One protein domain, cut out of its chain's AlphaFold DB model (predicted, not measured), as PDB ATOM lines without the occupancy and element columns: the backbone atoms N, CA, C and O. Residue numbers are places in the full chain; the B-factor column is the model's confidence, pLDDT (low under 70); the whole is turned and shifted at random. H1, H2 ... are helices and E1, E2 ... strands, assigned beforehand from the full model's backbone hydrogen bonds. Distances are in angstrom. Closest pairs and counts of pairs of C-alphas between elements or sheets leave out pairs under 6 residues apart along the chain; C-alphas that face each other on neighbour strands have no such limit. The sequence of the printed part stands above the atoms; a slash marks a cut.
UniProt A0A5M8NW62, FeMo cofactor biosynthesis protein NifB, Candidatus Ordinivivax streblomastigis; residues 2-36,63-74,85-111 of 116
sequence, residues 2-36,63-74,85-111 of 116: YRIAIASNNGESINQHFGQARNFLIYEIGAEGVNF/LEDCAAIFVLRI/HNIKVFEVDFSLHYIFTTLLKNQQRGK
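AT A GLANCE: This is residues 2 to 36, 63 to 74 and 85 to 111 of the 116 residues of the protein "FeMo cofactor biosynthesis protein NifB" of Candidatus Ordinivivax streblomastigis (UniProt A0A5M8NW62). A strongly twisted sheet of five strands makes a wall, with one helix, H1, laid over one of its faces along E2 and no named element over the other face. A long loop, residues 7 to 22, lies at the end of the sheet where E1 ends and E2 begins. The printed part has 74 residues, with the named elements in the order E1, E2, E3, E4, E5, H1; the sheet runs E3, E2, E1, E4, E5 and is mixed. The class is mixed, helices and strands, and the whole is compact, with a radius of gyration of the C-alphas of 11.7 A and spans of 34 by 27 by 19 A.

IN THESE COORDINATES: E1, residues 2 to 6, begins at C-alpha 2 at (151.897, 157.719, 155.795) and is 13.3 A long from first to last C-alpha. E2, residues 23 to 30, is the longest strand, 22.6 A. E3 is residues 33 to 36, 10.3 A. E4, residues 66 to 71, is 13.5 A, and E5, residues 88 to 91, is 10.2 A. H1, residues 96 to 108, runs 18.5 A from C-alpha 96 at (138.308, 162.060, 163.561) to C-alpha 108 at (143.609, 162.318, 145.851).

HOW THE PARTS SIT: E1, E2 and E3 form a meander, each strand the antiparallel neighbour of the one before. E1 and E2 are a hairpin at 150 degrees, with N 4 and O 27 within hydrogen-bond range at 2.8 A. E2 and E3 are a hairpin at 153 degrees, with N 28 and O 35 at 2.8 A. On the other side of E1, E4 is its parallel neighbour at 23 degrees, with N 67 and O 3 at 2.8 A. E4 and E5 are parallel at 16 degrees, with N 69 and O 88 at 2.8 A. E3 and E5 are the edge strands. From edge to edge the strands' lines turn by 86 degrees. H1 is on the sheet, two layers in sum, at a height over the sheet of 7.4 A. It lies over E2 and runs along the strands, at 23 degrees to E2 on the local plane. The closest C-alphas of H1 and E2 are those of Leu 104 and Ile 29, 7.4 A apart; those of H1 and E3 are Leu 104 and Gly 33, 6.8 A apart. Every O i to N i+4 pair in H1 is within hydrogen-bond range.

THE WHOLE: The two C-alphas farthest apart, those of Gln 20 and Arg 109, are 34.4 A apart. Residues 37 to 62 are not printed, with 14.9 A between C-alphas 36 and 63. Residues 75 to 84 are not printed, with 15.7 A between C-alphas 74 and 85. Of the links that are printed whole, E1 to E2 is long, while E2 to E3 and E5 to H1 are tight. The mean pLDDT of the printed part is 93.5, and residues 108 to 111 are under 70.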
ATOM      1  N   TYR A   2     151.210 157.038 154.695       93.81
ATOM      2  CA  TYR A   2     151.897 157.719 155.795       93.81
ATOM      3  C   TYR A   2     151.116 157.545 157.093       93.81
ATOM      4  O   TYR A   2     149.896 157.378 157.060       93.81
ATOM      5  N   ARG A   3     151.820 157.597 158.225       97.56
ATOM      6  CA  ARG A   3     151.208 157.509 159.552       97.56
ATOM      7  C   ARG A   3     150.977 158.885 160.145       97.56
ATOM      8  O   ARG A   3     151.744 159.817 159.890       97.56
ATOM      9  N   ILE A   4     149.920 158.994 160.930       97.81
ATOM     10  CA  ILE A   4     149.609 160.159 161.747       97.81
ATOM     11  C   ILE A   4     149.351 159.711 163.180       97.81
ATOM     12  O   ILE A   4     148.800 158.632 163.401       97.81
ATOM     13  N   ALA A   5     149.703 160.566 164.133       98.38
ATOM     14  CA  ALA A   5     149.354 160.387 165.535       98.38
ATOM     15  C   ALA A   5     148.220 161.343 165.919       98.38
ATOM     16  O   ALA A   5     148.200 162.505 165.504       98.38
ATOM     17  N   ILE A   6     147.269 160.871 166.717       98.38
ATOM     18  CA  ILE A   6     146.092 161.638 167.126       98.38
ATOM     19  C   ILE A   6     145.991 161.608 168.648       98.38
ATOM     20  O   ILE A   6     145.856 160.539 169.237       98.38
ATOM     21  N   ALA A   7     146.022 162.780 169.281       97.81
ATOM     22  CA  ALA A   7     145.791 162.903 170.717       97.81
ATOM     23  C   ALA A   7     144.280 162.882 171.002       97.81
ATOM     24  O   ALA A   7     143.582 163.897 170.868       97.81
ATOM     25  N   SER A   8     143.774 161.701 171.353       97.12
ATOM     26  CA  SER A   8     142.371 161.451 171.673       97.12
ATOM     27  C   SER A   8     142.241 160.382 172.756       97.12
ATOM     28  O   SER A   8     142.856 159.321 172.668       97.12
ATOM     29  N   ASN A   9     141.374 160.634 173.739       95.00
ATOM     30  CA  ASN A   9     141.028 159.657 174.780       95.00
ATOM     31  C   ASN A   9     139.669 158.966 174.571       95.00
ATOM     32  O   ASN A   9     139.308 158.102 175.365       95.00
ATOM     33  N   ASN A  10     138.898 159.368 173.554       94.56
ATOM     34  CA  ASN A  10     137.572 158.813 173.267       94.56
ATOM     35  C   ASN A  10     137.487 158.142 171.889       94.56
ATOM     36  O   ASN A  10     136.506 157.461 171.615       94.56
ATOM     37  N   GLY A  11     138.484 158.333 171.018       93.44
ATOM     38  CA  GLY A  11     138.494 157.780 169.662       93.44
ATOM     39  C   GLY A  11     137.527 158.458 168.685       93.44
ATOM     40  O   GLY A  11     137.401 158.009 167.549       93.44
ATOM     41  N   GLU A  12     136.865 159.546 169.082       95.81
ATOM     42  CA  GLU A  12     135.847 160.235 168.273       95.81
ATOM     43  C   GLU A  12     136.299 161.626 167.819       95.81
ATOM     44  O   GLU A  12     135.999 162.057 166.698       95.81
ATOM     45  N   SER A  13     137.057 162.330 168.662       97.06
ATOM     46  CA  SER A  13     137.550 163.681 168.398       97.06
ATOM     47  C   SER A  13     138.970 163.893 168.908       97.06
ATOM     48  O   SER A  13     139.435 163.211 169.822       97.06
ATOM     49  N   ILE A  14     139.670 164.856 168.308       97.75
ATOM     50  CA  ILE A  14     140.950 165.342 168.833       97.75
ATOM     51  C   ILE A  14     140.643 166.240 170.020       97.75
ATOM     52  O   ILE A  14     140.137 167.343 169.849       97.75
ATOM     53  N   ASN A  15     140.905 165.741 171.224       96.88
ATOM     54  CA  ASN A  15     140.433 166.373 172.454       96.88
ATOM     55  C   ASN A  15     141.499 166.459 173.555       96.88
ATOM     56  O   ASN A  15     141.223 166.955 174.646       96.88
ATOM     57  N   GLN A  16     142.722 166.002 173.284       97.19
ATOM     58  CA  GLN A  16     143.813 166.052 174.249       97.19
ATOM     59  C   GLN A  16     144.834 167.136 173.902       97.19
ATOM     60  O   GLN A  16     145.259 167.309 172.757       97.19
ATOM     61  N   HIS A  17     145.261 167.856 174.937       95.25
ATOM     62  CA  HIS A  17     146.414 168.745 174.878       95.25
ATOM     63  C   HIS A  17     147.688 167.902 174.829       95.25
ATOM     64  O   HIS A  17     147.805 166.942 175.585       95.25
ATOM     65  N   PHE A  18     148.673 168.305 174.026       94.44
ATOM     66  CA  PHE A  18     149.929 167.569 173.858       94.44
ATOM     67  C   PHE A  18     150.603 167.215 175.193       94.44
ATOM     68  O   PHE A  18     150.885 166.054 175.453       94.44
ATOM     69  N   GLY A  19     150.790 168.198 176.081       90.19
ATOM     70  CA  GLY A  19     151.479 167.989 177.364       90.19
ATOM     71  C   GLY A  19     150.685 167.200 178.413       90.19
ATOM     72  O   GLY A  19     151.188 166.983 179.508       90.19
ATOM     73  N   GLN A  20     149.439 166.818 178.119       90.69
ATOM     74  CA  GLN A  20     148.578 166.031 179.012       90.69
ATOM     75  C   GLN A  20     148.093 164.734 178.354       90.69
ATOM     76  O   GLN A  20     147.400 163.943 178.998       90.69
ATOM     77  N   ALA A  21     148.421 164.528 177.076       93.81
ATOM     78  CA  ALA A  21     148.057 163.331 176.348       93.81
ATOM     79  C   ALA A  21     148.720 162.130 177.023       93.81
ATOM     80  O   ALA A  21     149.923 162.126 177.288       93.81
ATOM     81  N   ARG A  22     147.903 161.127 177.340       93.44
ATOM     82  CA  ARG A  22     148.372 159.861 177.918       93.44
ATOM     83  C   ARG A  22     148.615 158.798 176.863       93.44
ATOM     84  O   ARG A  22     149.110 157.725 177.177       93.44
ATOM     85  N   ASN A  23     148.200 159.074 175.638       95.56
ATOM     86  CA  ASN A  23     148.163 158.111 174.568       95.56
ATOM     87  C   ASN A  23     148.046 158.853 173.228       95.56
ATOM     88  O   ASN A  23     147.544 159.982 173.170       95.56
ATOM     89  N   PHE A  24     148.539 158.232 172.164       98.19
ATOM     90  CA  PHE A  24     148.380 158.701 170.797       98.19
ATOM     91  C   PHE A  24     147.843 157.560 169.944       98.19
ATOM     92  O   PHE A  24     148.510 156.545 169.748       98.19
ATOM     93  N   LEU A  25     146.666 157.774 169.361       98.50
ATOM     94  CA  LEU A  25     146.080 156.838 168.414       98.50
ATOM     95  C   LEU A  25     146.813 156.959 167.077       98.50
ATOM     96  O   LEU A  25     146.826 158.036 166.467       98.50
ATOM     97  N   ILE A  26     147.412 155.865 166.617       98.44
ATOM     98  CA  ILE A  26     148.178 155.838 165.374       98.44
ATOM     99  C   ILE A  26     147.298 155.329 164.243       98.44
ATOM    100  O   ILE A  26     146.734 154.234 164.303       98.44
ATOM    101  N   TYR A  27     147.216 156.129 163.185       98.19
ATOM    102  CA  TYR A  27     146.479 155.792 161.977       98.19
ATOM    103  C   TYR A  27     147.388 155.834 160.760       98.19
ATOM    104  O   TYR A  27     148.223 156.726 160.619       98.19
ATOM    105  N   GLU A  28     147.181 154.903 159.839       97.31
ATOM    106  CA  GLU A  28     147.802 154.914 158.524       97.31
ATOM    107  C   GLU A  28     146.815 155.414 157.472       97.31
ATOM    108  O   GLU A  28     145.673 154.956 157.393       97.31
ATOM    109  N   ILE A  29     147.275 156.360 156.655       95.38
ATOM    110  CA  ILE A  29     146.510 156.967 155.571       95.38
ATOM    111  C   ILE A  29     147.096 156.498 154.236       95.38
ATOM    112  O   ILE A  29     148.296 156.651 153.958       95.38
ATOM    113  N   GLY A  30     146.249 155.901 153.400       92.19
ATOM    114  CA  GLY A  30     146.647 155.246 152.157       92.19
ATOM    115  C   GLY A  30     145.629 155.382 151.032       92.19
ATOM    116  O   GLY A  30     144.666 156.140 151.131       92.19
ATOM    117  N   ALA A  31     145.876 154.689 149.918       88.00
ATOM    118  CA  ALA A  31     144.934 154.633 148.796       88.00
ATOM    119  C   ALA A  31     143.642 153.891 149.180       88.00
ATOM    120  O   ALA A  31     142.558 154.311 148.788       88.00
ATOM    121  N   GLU A  32     143.777 152.861 150.019       87.44
ATOM    122  CA  GLU A  32     142.684 152.023 150.528       87.44
ATOM    123  C   GLU A  32     141.849 152.697 151.633       87.44
ATOM    124  O   GLU A  32     140.847 152.146 152.076       87.44
ATOM    125  N   GLY A  33     142.237 153.895 152.091       94.06
ATOM    126  CA  GLY A  33     141.521 154.633 153.131       94.06
ATOM    127  C   GLY A  33     142.355 154.879 154.386       94.06
ATOM    128  O   GLY A  33     143.528 155.254 154.297       94.06
ATOM    129  N   VAL A  34     141.709 154.739 155.546       96.56
ATOM    130  CA  VAL A  34     142.289 154.972 156.874       96.56
ATOM    131  C   VAL A  34     142.237 153.689 157.684       96.56
ATOM    132  O   VAL A  34     141.161 153.123 157.856       96.56
ATOM    133  N   ASN A  35     143.382 153.283 158.225       97.06
ATOM    134  CA  ASN A  35     143.507 152.109 159.080       97.06
ATOM    135  C   ASN A  35     144.001 152.526 160.462       97.06
ATOM    136  O   ASN A  35     144.998 153.240 160.567       97.06
ATOM    137  N   PHE A  36     143.321 152.075 161.514       97.75
ATOM    138  CA  PHE A  36     143.869 152.139 162.867       97.75
ATOM    139  C   PHE A  36     144.992 151.108 162.998       97.75
ATOM    140  O   PHE A  36     144.824 149.969 162.564       97.75
ATOM    141  N   LEU A  63     157.174 158.660 168.078       97.25
ATOM    142  CA  LEU A  63     156.386 159.070 166.910       97.25
ATOM    143  C   LEU A  63     157.243 159.285 165.650       97.25
ATOM    144  O   LEU A  63     156.790 159.924 164.702       97.25
ATOM    145  N   GLU A  64     158.464 158.747 165.600       95.94
ATOM    146  CA  GLU A  64     159.435 159.004 164.521       95.94
ATOM    147  C   GLU A  64     158.999 158.472 163.140       95.94
ATOM    148  O   GLU A  64     159.508 158.880 162.090       95.94
ATOM    149  N   ASP A  65     158.059 157.531 163.111       96.44
ATOM    150  CA  ASP A  65     157.432 156.980 161.908       96.44
ATOM    151  C   ASP A  65     156.155 157.732 161.492       96.44
ATOM    152  O   ASP A  65     155.614 157.475 160.412       96.44
ATOM    153  N   CYS A  66     155.686 158.671 162.315       97.38
ATOM    154  CA  CYS A  66     154.523 159.498 162.043       97.38
ATOM    155  C   CYS A  66     154.937 160.778 161.320       97.38
ATOM    156  O   CYS A  66     155.810 161.527 161.744       97.38
ATOM    157  N   ALA A  67     154.254 161.063 160.220       94.56
ATOM    158  CA  ALA A  67     154.531 162.232 159.400       94.56
ATOM    159  C   ALA A  67     153.903 163.512 159.990       94.56
ATOM    160  O   ALA A  67     154.327 164.633 159.693       94.56
ATOM    161  N   ALA A  68     152.863 163.352 160.810       96.38
ATOM    162  CA  ALA A  68     152.202 164.440 161.507       96.38
ATOM    163  C   ALA A  68     151.531 163.973 162.800       96.38
ATOM    164  O   ALA A  68     151.133 162.812 162.917       96.38
ATOM    165  N   ILE A  69     151.329 164.911 163.719       97.62
ATOM    166  CA  ILE A  69     150.501 164.735 164.906       97.62
ATOM    167  C   ILE A  69     149.371 165.770 164.925       97.62
ATOM    168  O   ILE A  69     149.558 166.923 164.523       97.62
ATOM    169  N   PHE A  70     148.208 165.359 165.417       98.06
ATOM    170  CA  PHE A  70     147.038 166.211 165.604       98.06
ATOM    171  C   PHE A  70     146.675 166.268 167.083       98.06
ATOM    172  O   PHE A  70     146.497 165.233 167.729       98.06
ATOM    173  N   VAL A  71     146.581 167.482 167.617       98.06
ATOM    174  CA  VAL A  71     146.398 167.744 169.051       98.06
ATOM    175  C   VAL A  71     145.415 168.888 169.261       98.06
ATOM    176  O   VAL A  71     145.320 169.774 168.415       98.06
ATOM    177  N   LEU A  72     144.722 168.907 170.404       97.81
ATOM    178  CA  LEU A  72     143.794 169.996 170.723       97.81
ATOM    179  C   LEU A  72     144.544 171.305 170.982       97.81
ATOM    180  O   LEU A  72     144.093 172.374 170.585       97.81
ATOM    181  N   ARG A  73     145.692 171.215 171.667       97.00
ATOM    182  CA  ARG A  73     146.585 172.339 171.985       97.00
ATOM    183  C   ARG A  73     148.028 171.879 172.112       97.00
ATOM    184  O   ARG A  73     148.283 170.793 172.640       97.00
ATOM    185  N   ILE A  74     148.973 172.741 171.744       95.25
ATOM    186  CA  ILE A  74     150.403 172.538 172.019       95.25
ATOM    187  C   ILE A  74     151.126 173.864 172.286       95.25
ATOM    188  O   ILE A  74     150.831 174.894 171.692       95.25
ATOM    189  N   HIS A  85     162.496 167.943 164.352       95.00
ATOM    190  CA  HIS A  85     162.647 166.496 164.208       95.00
ATOM    191  C   HIS A  85     161.738 165.905 163.110       95.00
ATOM    192  O   HIS A  85     161.426 164.717 163.127       95.00
ATOM    193  N   ASN A  86     161.326 166.720 162.131       94.88
ATOM    194  CA  ASN A  86     160.511 166.332 160.970       94.88
ATOM    195  C   ASN A  86     159.099 165.810 161.294       94.88
ATOM    196  O   ASN A  86     158.444 165.223 160.432       94.88
ATOM    197  N   ILE A  87     158.580 166.087 162.492       95.88
ATOM    198  CA  ILE A  87     157.209 165.751 162.876       95.88
ATOM    199  C   ILE A  87     156.357 167.020 162.814       95.88
ATOM    200  O   ILE A  87     156.502 167.944 163.618       95.88
ATOM    201  N   LYS A  88     155.440 167.090 161.844       96.25
ATOM    202  CA  LYS A  88     154.531 168.241 161.717       96.25
ATOM    203  C   LYS A  88     153.461 168.189 162.799       96.25
ATOM    204  O   LYS A  88     152.889 167.136 163.049       96.25
ATOM    205  N   VAL A  89     153.133 169.333 163.389       96.25
ATOM    206  CA  VAL A  89     152.101 169.425 164.426       96.25
ATOM    207  C   VAL A  89     150.952 170.298 163.945       96.25
ATOM    208  O   VAL A  89     151.180 171.402 163.452       96.25
ATOM    209  N   PHE A  90     149.723 169.816 164.117       96.94
ATOM    210  CA  PHE A  90     148.504 170.556 163.809       96.94
ATOM    211  C   PHE A  90     147.643 170.697 165.065       96.94
ATOM    212  O   PHE A  90     147.183 169.702 165.627       96.94
ATOM    213  N   GLU A  91     147.423 171.944 165.485       97.31
ATOM    214  CA  GLU A  91     146.447 172.282 166.519       97.31
ATOM    215  C   GLU A  91     145.055 172.360 165.882       97.31
ATOM    216  O   GLU A  91     144.819 173.204 165.013       97.31
ATOM    217  N   VAL A  92     144.156 171.451 166.261       96.69
ATOM    218  CA  VAL A  92     142.807 171.343 165.688       96.69
ATOM    219  C   VAL A  92     141.801 170.854 166.728       96.69
ATOM    220  O   VAL A  92     142.147 170.100 167.630       96.69
ATOM    221  N   ASP A  93     140.539 171.229 166.542       96.06
ATOM    222  CA  ASP A  93     139.407 170.779 167.353       96.06
ATOM    223  C   ASP A  93     138.306 170.256 166.419       96.06
ATOM    224  O   ASP A  93     137.357 170.954 166.063       96.06
ATOM    225  N   PHE A  94     138.516 169.046 165.897       95.12
ATOM    226  CA  PHE A  94     137.608 168.402 164.950       95.12
ATOM    227  C   PHE A  94     137.399 166.928 165.303       95.12
ATOM    228  O   PHE A  94     138.217 166.297 165.981       95.12
ATOM    229  N   SER A  95     136.312 166.350 164.784       97.56
ATOM    230  CA  SER A  95     136.092 164.904 164.842       97.56
ATOM    231  C   SER A  95     137.103 164.149 163.979       97.56
ATOM    232  O   SER A  95     137.563 164.652 162.945       97.56
ATOM    233  N   LEU A  96     137.405 162.903 164.350       97.25
ATOM    234  CA  LEU A  96     138.308 162.060 163.561       97.25
ATOM    235  C   LEU A  96     137.749 161.829 162.155       97.25
ATOM    236  O   LEU A  96     138.487 161.886 161.174       97.25
ATOM    237  N   HIS A  97     136.426 161.690 162.034       96.44
ATOM    238  CA  HIS A  97     135.751 161.598 160.741       96.44
ATOM    239  C   HIS A  97     136.068 162.794 159.826       96.44
ATOM    240  O   HIS A  97     136.383 162.619 158.644       96.44
ATOM    241  N   TYR A  98     136.023 164.021 160.354       96.31
ATOM    242  CA  TYR A  98     136.348 165.216 159.573       96.31
ATOM    243  C   TYR A  98     137.817 165.230 159.128       96.31
ATOM    244  O   TYR A  98     138.116 165.531 157.968       96.31
ATOM    245  N   ILE A  99     138.740 164.856 160.019       95.88
ATOM    246  CA  ILE A  99     140.171 164.778 159.703       95.88
ATOM    247  C   ILE A  99     140.434 163.737 158.618       95.88
ATOM    248  O   ILE A  99     141.038 164.061 157.595       95.88
ATOM    249  N   PHE A 100     139.923 162.519 158.775       96.06
ATOM    250  CA  PHE A 100     140.121 161.437 157.813       96.06
ATOM    251  C   PHE A 100     139.557 161.776 156.437       96.06
ATOM    252  O   PHE A 100     140.254 161.650 155.429       96.06
ATOM    253  N   THR A 101     138.327 162.289 156.376       94.88
ATOM    254  CA  THR A 101     137.726 162.700 155.099       94.88
ATOM    255  C   THR A 101     138.517 163.826 154.433       94.88
ATOM    256  O   THR A 101     138.690 163.817 153.212       94.88
ATOM    257  N   THR A 102     139.043 164.773 155.208       93.44
ATOM    258  CA  THR A 102     139.873 165.869 154.696       93.44
ATOM    259  C   THR A 102     141.218 165.367 154.173       93.44
ATOM    260  O   THR A 102     141.634 165.759 153.077       93.44
ATOM    261  N   LEU A 103     141.893 164.479 154.903       92.75
ATOM    262  CA  LEU A 103     143.183 163.916 154.499       92.75
ATOM    263  C   LEU A 103     143.057 163.075 153.225       92.75
ATOM    264  O   LEU A 103     143.802 163.307 152.271       92.75
ATOM    265  N   LEU A 104     142.059 162.188 153.148       91.94
ATOM    266  CA  LEU A 104     141.813 161.363 151.961       91.94
ATOM    267  C   LEU A 104     141.496 162.214 150.721       91.94
ATOM    268  O   LEU A 104     142.090 162.011 149.658       91.94
ATOM    269  N   LYS A 105     140.626 163.226 150.851       88.88
ATOM    270  CA  LYS A 105     140.295 164.145 149.742       88.88
ATOM    271  C   LYS A 105     141.522 164.895 149.228       88.88
ATOM    272  O   LYS A 105     141.674 165.093 148.021       88.88
ATOM    273  N   ASN A 106     142.392 165.345 150.127       83.38
ATOM    274  CA  ASN A 106     143.577 166.099 149.733       83.38
ATOM    275  C   ASN A 106     144.707 165.220 149.184       83.38
ATOM    276  O   ASN A 106     145.481 165.699 148.349       83.38
ATOM    277  N   GLN A 107     144.781 163.956 149.603       75.62
ATOM    278  CA  GLN A 107     145.690 162.968 149.030       75.62
ATOM    279  C   GLN A 107     145.343 162.702 147.560       75.62
ATOM    280  O   GLN A 107     146.222 162.779 146.705       75.62
ATOM    281  N   GLN A 108     144.058 162.506 147.240       68.56
ATOM    282  CA  GLN A 108     143.609 162.318 145.851       68.56
ATOM    283  C   GLN A 108     143.828 163.556 144.970       68.56
ATOM    284  O   GLN A 108     144.040 163.446 143.767       68.56
ATOM    285  N   ARG A 109     143.820 164.752 145.570       67.56
ATOM    286  CA  ARG A 109     144.100 166.016 144.873       67.56
ATOM    287  C   ARG A 109     145.593 166.332 144.728       67.56
ATOM    288  O   ARG A 109     145.920 167.380 144.178       67.56
ATOM    289  N   GLY A 110     146.489 165.499 145.266       60.66
ATOM    290  CA  GLY A 110     147.936 165.753 145.280       60.66
ATOM    291  C   GLY A 110     148.357 167.000 146.074       60.66
ATOM    292  O   GLY A 110     149.476 167.482 145.906       60.66
ATOM    293  N   LYS A 111     147.470 167.550 146.920       55.69
ATOM    294  CA  LYS A 111     147.690 168.815 147.648       55.69
ATOM    295  C   LYS A 111     148.316 168.630 149.027       55.69
ATOM    296  O   LYS A 111     148.961 169.551 149.520       55.69
TER     297      LYS A 111